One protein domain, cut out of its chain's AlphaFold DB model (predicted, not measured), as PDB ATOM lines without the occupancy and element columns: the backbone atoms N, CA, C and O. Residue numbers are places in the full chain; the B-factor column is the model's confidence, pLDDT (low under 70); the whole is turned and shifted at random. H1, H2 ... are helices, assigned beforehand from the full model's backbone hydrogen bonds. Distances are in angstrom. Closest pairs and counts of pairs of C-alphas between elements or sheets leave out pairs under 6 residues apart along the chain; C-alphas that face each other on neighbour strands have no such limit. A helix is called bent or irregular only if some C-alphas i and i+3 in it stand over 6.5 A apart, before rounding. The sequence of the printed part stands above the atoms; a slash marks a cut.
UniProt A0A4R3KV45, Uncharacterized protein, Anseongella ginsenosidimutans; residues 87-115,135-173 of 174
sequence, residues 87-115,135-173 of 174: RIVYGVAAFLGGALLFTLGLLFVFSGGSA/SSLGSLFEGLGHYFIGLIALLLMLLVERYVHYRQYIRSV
ATOM      1  N   ARG A  87      89.905 163.428  50.868       75.25
ATOM      2  CA  ARG A  87      91.371 163.362  50.948       75.25
ATOM      3  C   ARG A  87      91.946 164.274  52.038       75.25
ATOM      4  O   ARG A  87      92.897 163.877  52.702       75.25
ATOM      5  N   ILE A  88      91.361 165.455  52.259       77.94
ATOM      6  CA  ILE A  88      91.779 166.386  53.324       77.94
ATOM      7  C   ILE A  88      91.410 165.810  54.693       77.94
ATOM      8  O   ILE A  88      92.231 165.823  55.607       77.94
ATOM      9  N   VAL A  89      90.212 165.231  54.814       80.19
ATOM     10  CA  VAL A  89      89.755 164.572  56.048       80.19
ATOM     11  C   VAL A  89      90.680 163.413  56.419       80.19
ATOM     12  O   VAL A  89      91.117 163.327  57.563       80.19
ATOM     13  N   TYR A  90      91.054 162.571  55.449       78.56
ATOM     14  CA  TYR A  90      92.023 161.498  55.679       78.56
ATOM     15  C   TYR A  90      93.414 162.024  56.048       78.56
ATOM     16  O   TYR A  90      94.060 161.432  56.906       78.56
ATOM     17  N   GLY A  91      93.862 163.140  55.463       81.50
ATOM     18  CA  GLY A  91      95.138 163.766  55.820       81.50
ATOM     19  C   GLY A  91      95.183 164.226  57.280       81.50
ATOM     20  O   GLY A  91      96.115 163.888  58.007       81.50
ATOM     21  N   VAL A  92      94.146 164.935  57.735       81.62
ATOM     22  CA  VAL A  92      94.041 165.392  59.132       81.62
ATOM     23  C   VAL A  92      93.876 164.207  60.089       81.62
ATOM     24  O   VAL A  92      94.547 164.152  61.117       81.62
ATOM     25  N   ALA A  93      93.044 163.222  59.737       78.31
ATOM     26  CA  ALA A  93      92.838 162.024  60.550       78.31
ATOM     27  C   ALA A  93      94.120 161.188  60.697       78.31
ATOM     28  O   ALA A  93      94.428 160.727  61.795       78.31
ATOM     29  N   ALA A  94      94.893 161.026  59.619       81.38
ATOM     30  CA  ALA A  94      96.170 160.319  59.652       81.38
ATOM     31  C   ALA A  94      97.216 161.069  60.484       81.38
ATOM     32  O   ALA A  94      97.962 160.438  61.227       81.38
ATOM     33  N   PHE A  95      97.248 162.404  60.410       82.25
ATOM     34  CA  PHE A  95      98.155 163.214  61.222       82.25
ATOM     35  C   PHE A  95      97.837 163.110  62.719       82.25
ATOM     36  O   PHE A  95      98.724 162.792  63.507       82.25
ATOM     37  N   LEU A  96      96.573 163.308  63.117       84.88
ATOM     38  CA  LEU A  96      96.168 163.170  64.520       84.88
ATOM     39  C   LEU A  96      96.333 161.734  65.030       84.88
ATOM     40  O   LEU A  96      96.864 161.533  66.120       84.88
ATOM     41  N   GLY A  97      95.915 160.738  64.246       87.62
ATOM     42  CA  GLY A  97      96.058 159.329  64.609       87.62
ATOM     43  C   GLY A  97      97.522 158.908  64.729       87.62
ATOM     44  O   GLY A  97      97.894 158.254  65.698       87.62
ATOM     45  N   GLY A  98      98.370 159.334  63.793       83.00
ATOM     46  CA  GLY A  98      99.809 159.082  63.824       83.00
ATOM     47  C   GLY A  98     100.494 159.758  65.009       83.00
ATOM     48  O   GLY A  98     101.280 159.114  65.695       83.00
ATOM     49  N   ALA A  99     100.152 161.015  65.305       78.12
ATOM     50  CA  ALA A  99     100.677 161.727  66.466       78.12
ATOM     51  C   ALA A  99     100.274 161.050  67.784       78.12
ATOM     52  O   ALA A  99     101.110 160.887  68.670       78.12
ATOM     53  N   LEU A 100      99.020 160.599  67.900       83.31
ATOM     54  CA  LEU A 100      98.536 159.878  69.076       83.31
ATOM     55  C   LEU A 100      99.217 158.511  69.231       83.31
ATOM     56  O   LEU A 100      99.634 158.149  70.324       83.31
ATOM     57  N   LEU A 101      99.360 157.751  68.142       83.12
ATOM     58  CA  LEU A 101     100.048 156.457  68.163       83.12
ATOM     59  C   LEU A 101     101.533 156.607  68.486       83.12
ATOM     60  O   LEU A 101     102.091 155.783  69.204       83.12
ATOM     61  N   PHE A 102     102.167 157.664  67.986       80.94
ATOM     62  CA  PHE A 102     103.561 157.962  68.274       80.94
ATOM     63  C   PHE A 102     103.765 158.289  69.755       80.94
ATOM     64  O   PHE A 102     104.658 157.724  70.381       80.94
ATOM     65  N   THR A 103     102.909 159.128  70.350       74.00
ATOM     66  CA  THR A 103     102.994 159.444  71.784       74.00
ATOM     67  C   THR A 103     102.673 158.237  72.663       74.00
ATOM     68  O   THR A 103     103.379 158.008  73.643       74.00
ATOM     69  N   LEU A 104     101.685 157.414  72.296       77.19
ATOM     70  CA  LEU A 104     101.386 156.166  73.006       77.19
ATOM     71  C   LEU A 104     102.512 155.140  72.886       77.19
ATOM     72  O   LEU A 104     102.841 154.486  73.870       77.19
ATOM     73  N   GLY A 105     103.117 154.997  71.705       77.25
ATOM     74  CA  GLY A 105     104.248 154.098  71.490       77.25
ATOM     75  C   GLY A 105     105.458 154.514  72.320       77.25
ATOM     76  O   GLY A 105     106.093 153.676  72.957       77.25
ATOM     77  N   LEU A 106     105.726 155.818  72.390       71.56
ATOM     78  CA  LEU A 106     106.795 156.371  73.215       71.56
ATOM     79  C   LEU A 106     106.503 156.146  74.705       71.56
ATOM     80  O   LEU A 106     107.377 155.670  75.420       71.56
ATOM     81  N   LEU A 107     105.261 156.363  75.154       69.00
ATOM     82  CA  LEU A 107     104.825 156.069  76.524       69.00
ATOM     83  C   LEU A 107     104.938 154.574  76.867       69.00
ATOM     84  O   LEU A 107     105.399 154.234  77.949       69.00
ATOM     85  N   PHE A 108     104.551 153.680  75.956       66.75
ATOM     86  CA  PHE A 108     104.604 152.228  76.148       66.75
ATOM     87  C   PHE A 108     106.041 151.709  76.257       66.75
ATOM     88  O   PHE A 108     106.342 150.858  77.091       66.75
ATOM     89  N   VAL A 109     106.948 152.243  75.436       67.69
ATOM     90  CA  VAL A 109     108.378 151.929  75.517       67.69
ATOM     91  C   VAL A 109     108.993 152.515  76.794       67.69
ATOM     92  O   VAL A 109     109.796 151.845  77.437       67.69
ATOM     93  N   PHE A 110     108.583 153.719  77.208       58.75
ATOM     94  CA  PHE A 110     109.110 154.395  78.400       58.75
ATOM     95  C   PHE A 110     108.598 153.842  79.728       58.75
ATOM     96  O   PHE A 110     109.360 153.786  80.688       58.75
ATOM     97  N   SER A 111     107.326 153.447  79.818       54.78
ATOM     98  CA  SER A 111     106.755 152.933  81.070       54.78
ATOM     99  C   SER A 111     107.083 151.457  81.307       54.78
ATOM    100  O   SER A 111     106.650 150.916  82.323       54.78
ATOM    101  N   GLY A 112     107.780 150.799  80.368       54.47
ATOM    102  CA  GLY A 112     107.850 149.345  80.275       54.47
ATOM    103  C   GLY A 112     106.443 148.799  80.045       54.47
ATOM    104  O   GLY A 112     105.652 148.729  80.980       54.47
ATOM    105  N   GLY A 113     106.108 148.454  78.800       52.31
ATOM    106  CA  GLY A 113     104.749 148.190  78.292       52.31
ATOM    107  C   GLY A 113     103.821 147.223  79.057       52.31
ATOM    108  O   GLY A 113     102.691 146.993  78.639       52.31
ATOM    109  N   SER A 114     104.242 146.675  80.191       51.34
ATOM    110  CA  SER A 114     103.434 145.941  81.163       51.34
ATOM    111  C   SER A 114     102.717 146.816  82.210       51.34
ATOM    112  O   SER A 114     101.698 146.386  82.746       51.34
ATOM    113  N   ALA A 115     103.180 148.035  82.518       50.88
ATOM    114  CA  ALA A 115     102.655 148.801  83.664       50.88
ATOM    115  C   ALA A 115     101.250 149.412  83.456       50.88
ATOM    116  O   ALA A 115     100.545 149.675  84.426       50.88
ATOM    117  N   SER A 135     118.868 164.645  76.687       65.31
ATOM    118  CA  SER A 135     120.069 164.937  75.896       65.31
ATOM    119  C   SER A 135     120.124 164.162  74.572       65.31
ATOM    120  O   SER A 135     120.534 164.721  73.557       65.31
ATOM    121  N   SER A 136     119.653 162.912  74.526       65.38
ATOM    122  CA  SER A 136     119.570 162.131  73.278       65.38
ATOM    123  C   SER A 136     118.454 162.628  72.348       65.38
ATOM    124  O   SER A 136     118.679 162.821  71.163       65.38
ATOM    125  N   LEU A 137     117.259 162.916  72.867       64.38
ATOM    126  CA  LEU A 137     116.184 163.595  72.142       64.38
ATOM    127  C   LEU A 137     116.604 165.013  71.781       64.38
ATOM    128  O   LEU A 137     116.363 165.422  70.660       64.38
ATOM    129  N   GLY A 138     117.256 165.745  72.682       67.38
ATOM    130  CA  GLY A 138     117.768 167.089  72.422       67.38
ATOM    131  C   GLY A 138     118.772 167.111  71.274       67.38
ATOM    132  O   GLY A 138     118.602 167.891  70.351       67.38
ATOM    133  N   SER A 139     119.737 166.190  71.252       66.19
ATOM    134  CA  SER A 139     120.699 166.071  70.145       66.19
ATOM    135  C   SER A 139     120.062 165.558  68.847       66.19
ATOM    136  O   SER A 139     120.438 166.000  67.759       66.19
ATOM    137  N   LEU A 140     119.044 164.693  68.931       64.19
ATOM    138  CA  LEU A 140     118.218 164.319  67.779       64.19
ATOM    139  C   LEU A 140     117.357 165.494  67.288       64.19
ATOM    140  O   LEU A 140     117.224 165.669  66.089       64.19
ATOM    141  N   PHE A 141     116.812 166.346  68.152       64.50
ATOM    142  CA  PHE A 141     116.081 167.554  67.757       64.50
ATOM    143  C   PHE A 141     117.020 168.677  67.297       64.50
ATOM    144  O   PHE A 141     116.640 169.463  66.443       64.50
ATOM    145  N   GLU A 142     118.262 168.750  67.760       68.50
ATOM    146  CA  GLU A 142     119.233 169.717  67.241       68.50
ATOM    147  C   GLU A 142     119.695 169.324  65.832       68.50
ATOM    148  O   GLU A 142     119.628 170.142  64.910       68.50
ATOM    149  N   GLY A 143     120.081 168.057  65.629       65.62
ATOM    150  CA  GLY A 143     120.556 167.560  64.335       65.62
ATOM    151  C   GLY A 143     119.438 167.277  63.327       65.62
ATOM    152  O   GLY A 143     119.559 167.608  62.151       65.62
ATOM    153  N   LEU A 144     118.333 166.686  63.782       58.78
ATOM    154  CA  LEU A 144     117.192 166.279  62.958       58.78
ATOM    155  C   LEU A 144     116.066 167.318  62.971       58.78
ATOM    156  O   LEU A 144     115.248 167.326  62.058       58.78
ATOM    157  N   GLY A 145     116.024 168.237  63.942       66.94
ATOM    158  CA  GLY A 145     114.980 169.265  64.020       66.94
ATOM    159  C   GLY A 145     115.086 170.332  62.940       66.94
ATOM    160  O   GLY A 145     114.054 170.844  62.520       66.94
ATOM    161  N   HIS A 146     116.278 170.592  62.395       67.88
ATOM    162  CA  HIS A 146     116.418 171.417  61.189       67.88
ATOM    163  C   HIS A 146     115.705 170.759  59.995       67.88
ATOM    164  O   HIS A 146     114.945 171.409  59.276       67.88
ATOM    165  N   TYR A 147     115.867 169.441  59.838       74.62
ATOM    166  CA  TYR A 147     115.154 168.661  58.822       74.62
ATOM    167  C   TYR A 147     113.668 168.504  59.146       74.62
ATOM    168  O   TYR A 147     112.850 168.485  58.236       74.62
ATOM    169  N   PHE A 148     113.301 168.437  60.424       71.69
ATOM    170  CA  PHE A 148     111.916 168.335  60.874       71.69
ATOM    171  C   PHE A 148     111.144 169.636  60.634       71.69
ATOM    172  O   PHE A 148     110.015 169.605  60.156       71.69
ATOM    173  N   ILE A 149     111.776 170.786  60.874       75.81
ATOM    174  CA  ILE A 149     111.253 172.106  60.508       75.81
ATOM    175  C   ILE A 149     111.147 172.227  58.988       75.81
ATOM    176  O   ILE A 149     110.122 172.690  58.497       75.81
ATOM    177  N   GLY A 150     112.144 171.745  58.238       74.69
ATOM    178  CA  GLY A 150     112.076 171.666  56.777       74.69
ATOM    179  C   GLY A 150     110.927 170.783  56.280       74.69
ATOM    180  O   GLY A 150     110.204 171.172  55.368       74.69
ATOM    181  N   LEU A 151     110.702 169.632  56.915       77.62
ATOM    182  CA  LEU A 151     109.617 168.702  56.603       77.62
ATOM    183  C   LEU A 151     108.248 169.317  56.914       77.62
ATOM    184  O   LEU A 151     107.345 169.244  56.084       77.62
ATOM    185  N   ILE A 152     108.096 169.953  58.079       79.62
ATOM    186  CA  ILE A 152     106.872 170.665  58.462       79.62
ATOM    187  C   ILE A 152     106.616 171.819  57.497       79.62
ATOM    188  O   ILE A 152     105.498 171.951  57.010       79.62
ATOM    189  N   ALA A 153     107.632 172.620  57.176       77.75
ATOM    190  CA  ALA A 153     107.514 173.724  56.230       77.75
ATOM    191  C   ALA A 153     107.126 173.234  54.827       77.75
ATOM    192  O   ALA A 153     106.252 173.826  54.198       77.75
ATOM    193  N   LEU A 154     107.707 172.124  54.363       78.88
ATOM    194  CA  LEU A 154     107.376 171.505  53.081       78.88
ATOM    195  C   LEU A 154     105.935 170.987  53.070       78.88
ATOM    196  O   LEU A 154     105.204 171.223  52.112       78.88
ATOM    197  N   LEU A 155     105.491 170.348  54.153       76.50
ATOM    198  CA  LEU A 155     104.124 169.847  54.289       76.50
ATOM    199  C   LEU A 155     103.111 171.003  54.352       76.50
ATOM    200  O   LEU A 155     102.063 170.939  53.712       76.50
ATOM    201  N   LEU A 156     103.450 172.091  55.049       84.00
ATOM    202  CA  LEU A 156     102.637 173.307  55.139       84.00
ATOM    203  C   LEU A 156     102.551 174.012  53.777       84.00
ATOM    204  O   LEU A 156     101.461 174.391  53.356       84.00
ATOM    205  N   MET A 157     103.662 174.103  53.044       83.81
ATOM    206  CA  MET A 157     103.699 174.639  51.681       83.81
ATOM    207  C   MET A 157     102.843 173.807  50.718       83.81
ATOM    208  O   MET A 157     102.049 174.376  49.974       83.81
ATOM    209  N   LEU A 158     102.921 172.475  50.784       80.06
ATOM    210  CA  LEU A 158     102.122 171.571  49.946       80.06
ATOM    211  C   LEU A 158     100.619 171.698  50.261       80.06
ATOM    212  O   LEU A 158      99.767 171.644  49.371       80.06
ATOM    213  N   LEU A 159     100.279 171.928  51.530       80.25
ATOM    214  CA  LEU A 159      98.903 172.156  51.966       80.25
ATOM    215  C   LEU A 159      98.378 173.520  51.487       80.25
ATOM    216  O   LEU A 159      97.242 173.600  51.023       80.25
ATOM    217  N   VAL A 160      99.212 174.566  51.522       85.81
ATOM    218  CA  VAL A 160      98.890 175.898  50.982       85.81
ATOM    219  C   VAL A 160      98.720 175.857  49.465       85.81
ATOM    220  O   VAL A 160      97.721 176.365  48.959       85.81
ATOM    221  N   GLU A 161      99.635 175.221  48.737       78.62
ATOM    222  CA  GLU A 161      99.553 175.057  47.282       78.62
ATOM    223  C   GLU A 161      98.254 174.347  46.888       78.62
ATOM    224  O   GLU A 161      97.496 174.822  46.036       78.62
ATOM    225  N   ARG A 162      97.921 173.261  47.592       75.94
ATOM    226  CA  ARG A 162      96.682 172.519  47.363       75.94
ATOM    227  C   ARG A 162      95.430 173.315  47.740       75.94
ATOM    228  O   ARG A 162      94.421 173.217  47.044       75.94
ATOM    229  N   TYR A 163      95.489 174.126  48.794       80.88
ATOM    230  CA  TYR A 163      94.403 175.026  49.187       80.88
ATOM    231  C   TYR A 163      94.155 176.126  48.142       80.88
ATOM    232  O   TYR A 163      93.008 176.407  47.790       80.88
ATOM    233  N   VAL A 164      95.220 176.718  47.592       83.00
ATOM    234  CA  VAL A 164      95.121 177.743  46.542       83.00
ATOM    235  C   VAL A 164      94.542 177.155  45.254       83.00
ATOM    236  O   VAL A 164      93.617 177.744  44.689       83.00
ATOM    237  N   HIS A 165      95.010 175.980  44.828       77.25
ATOM    238  CA  HIS A 165      94.471 175.297  43.648       77.25
ATOM    239  C   HIS A 165      92.982 174.959  43.800       77.25
ATOM    240  O   HIS A 165      92.198 175.140  42.867       77.25
ATOM    241  N   TYR A 166      92.570 174.527  44.994       73.75
ATOM    242  CA  TYR A 166      91.165 174.270  45.299       73.75
ATOM    243  C   TYR A 166      90.307 175.543  45.197       73.75
ATOM    244  O   TYR A 166      89.217 175.521  44.627       73.75
ATOM    245  N   ARG A 167      90.817 176.685  45.676       77.19
ATOM    246  CA  ARG A 167      90.127 177.980  45.566       77.19
ATOM    247  C   ARG A 167      89.964 178.440  44.114       77.19
ATOM    248  O   ARG A 167      88.934 179.021  43.776       77.19
ATOM    249  N   GLN A 168      90.965 178.211  43.265       75.06
ATOM    250  CA  GLN A 168      90.897 178.576  41.846       75.06
ATOM    251  C   GLN A 168      89.868 177.735  41.086       75.06
ATOM    252  O   GLN A 168      89.131 178.288  40.277       75.06
ATOM    253  N   TYR A 169      89.756 176.442  41.404       73.25
ATOM    254  CA  TYR A 169      88.755 175.558  40.802       73.25
ATOM    255  C   TYR A 169      87.316 176.028  41.065       73.25
ATOM    256  O   TYR A 169      86.483 175.994  40.166       73.25
ATOM    257  N   ILE A 170      87.025 176.524  42.272       67.69
ATOM    258  CA  ILE A 170      85.687 177.036  42.610       67.69
ATOM    259  C   ILE A 170      85.350 178.298  41.799       67.69
ATOM    260  O   ILE A 170      84.241 178.412  41.297       67.69
ATOM    261  N   ARG A 171      86.313 179.208  41.598       68.00
ATOM    262  CA  ARG A 171      86.097 180.443  40.817       68.00
ATOM    263  C   ARG A 171      85.918 180.228  39.317       68.00
ATOM    264  O   ARG A 171      85.422 181.125  38.658       68.00
ATOM    265  N   SER A 172      86.374 179.104  38.765       67.38
ATOM    266  CA  SER A 172      86.189 178.788  37.339       67.38
ATOM    267  C   SER A 172      84.849 178.121  37.020       67.38
ATOM    268  O   SER A 172      84.586 177.829  35.858       67.38
ATOM    269  N   VAL A 173      84.056 177.793  38.045       59.25
ATOM    270  CA  VAL A 173      82.764 177.098  37.915       59.25
ATOM    271  C   VAL A 173      81.576 178.056  38.117       59.25
ATOM    272  O   VAL A 173      80.451 177.686  37.790       59.25
TER     273      VAL A 173
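This is residues 87 to 115 and 135 to 173 of the 174 residues of an uncharacterized protein of Anseongella ginsenosidimutans (UniProt A0A4R3KV45). Two long helices, H1 then H2, lie in one thin slab as an open pair running roughly opposite ways, with an empty gap between them. H2 is the longer and has a kink near residue 144. The 68 printed residues have no named strand; the class is all helix. The whole is extended, with a radius of gyration of the C-alphas of 17.6 A, and spans 57 by 29 by 8 A, only just flat.

Find C-alpha 87 at (91.371, 163.362, 50.948); from there H1, residues 87 to 110, runs 33.9 A. H2, residues 135 to 171, runs 51.2 A to C-alpha 171 at (86.097, 180.443, 40.817).

H1 and H2 are apart. H2 has a kink of 54 degrees, yet is neither bent nor irregular, only just: C-alphas 143 and 146 are 6.5 A apart. Every O i to N i+4 pair is within hydrogen-bond range in H1, and 31 of 33 in H2.

The farthest C-alphas, of Ala 115 and Ser 172, are 57.6 A apart. Residues 116 to 134 are not printed; C-alphas 115 and 135 are 25.0 A apart across the cut. The model's pLDDT is under 70 at residues 107 to 115, 135 to 146 and 170 to 173.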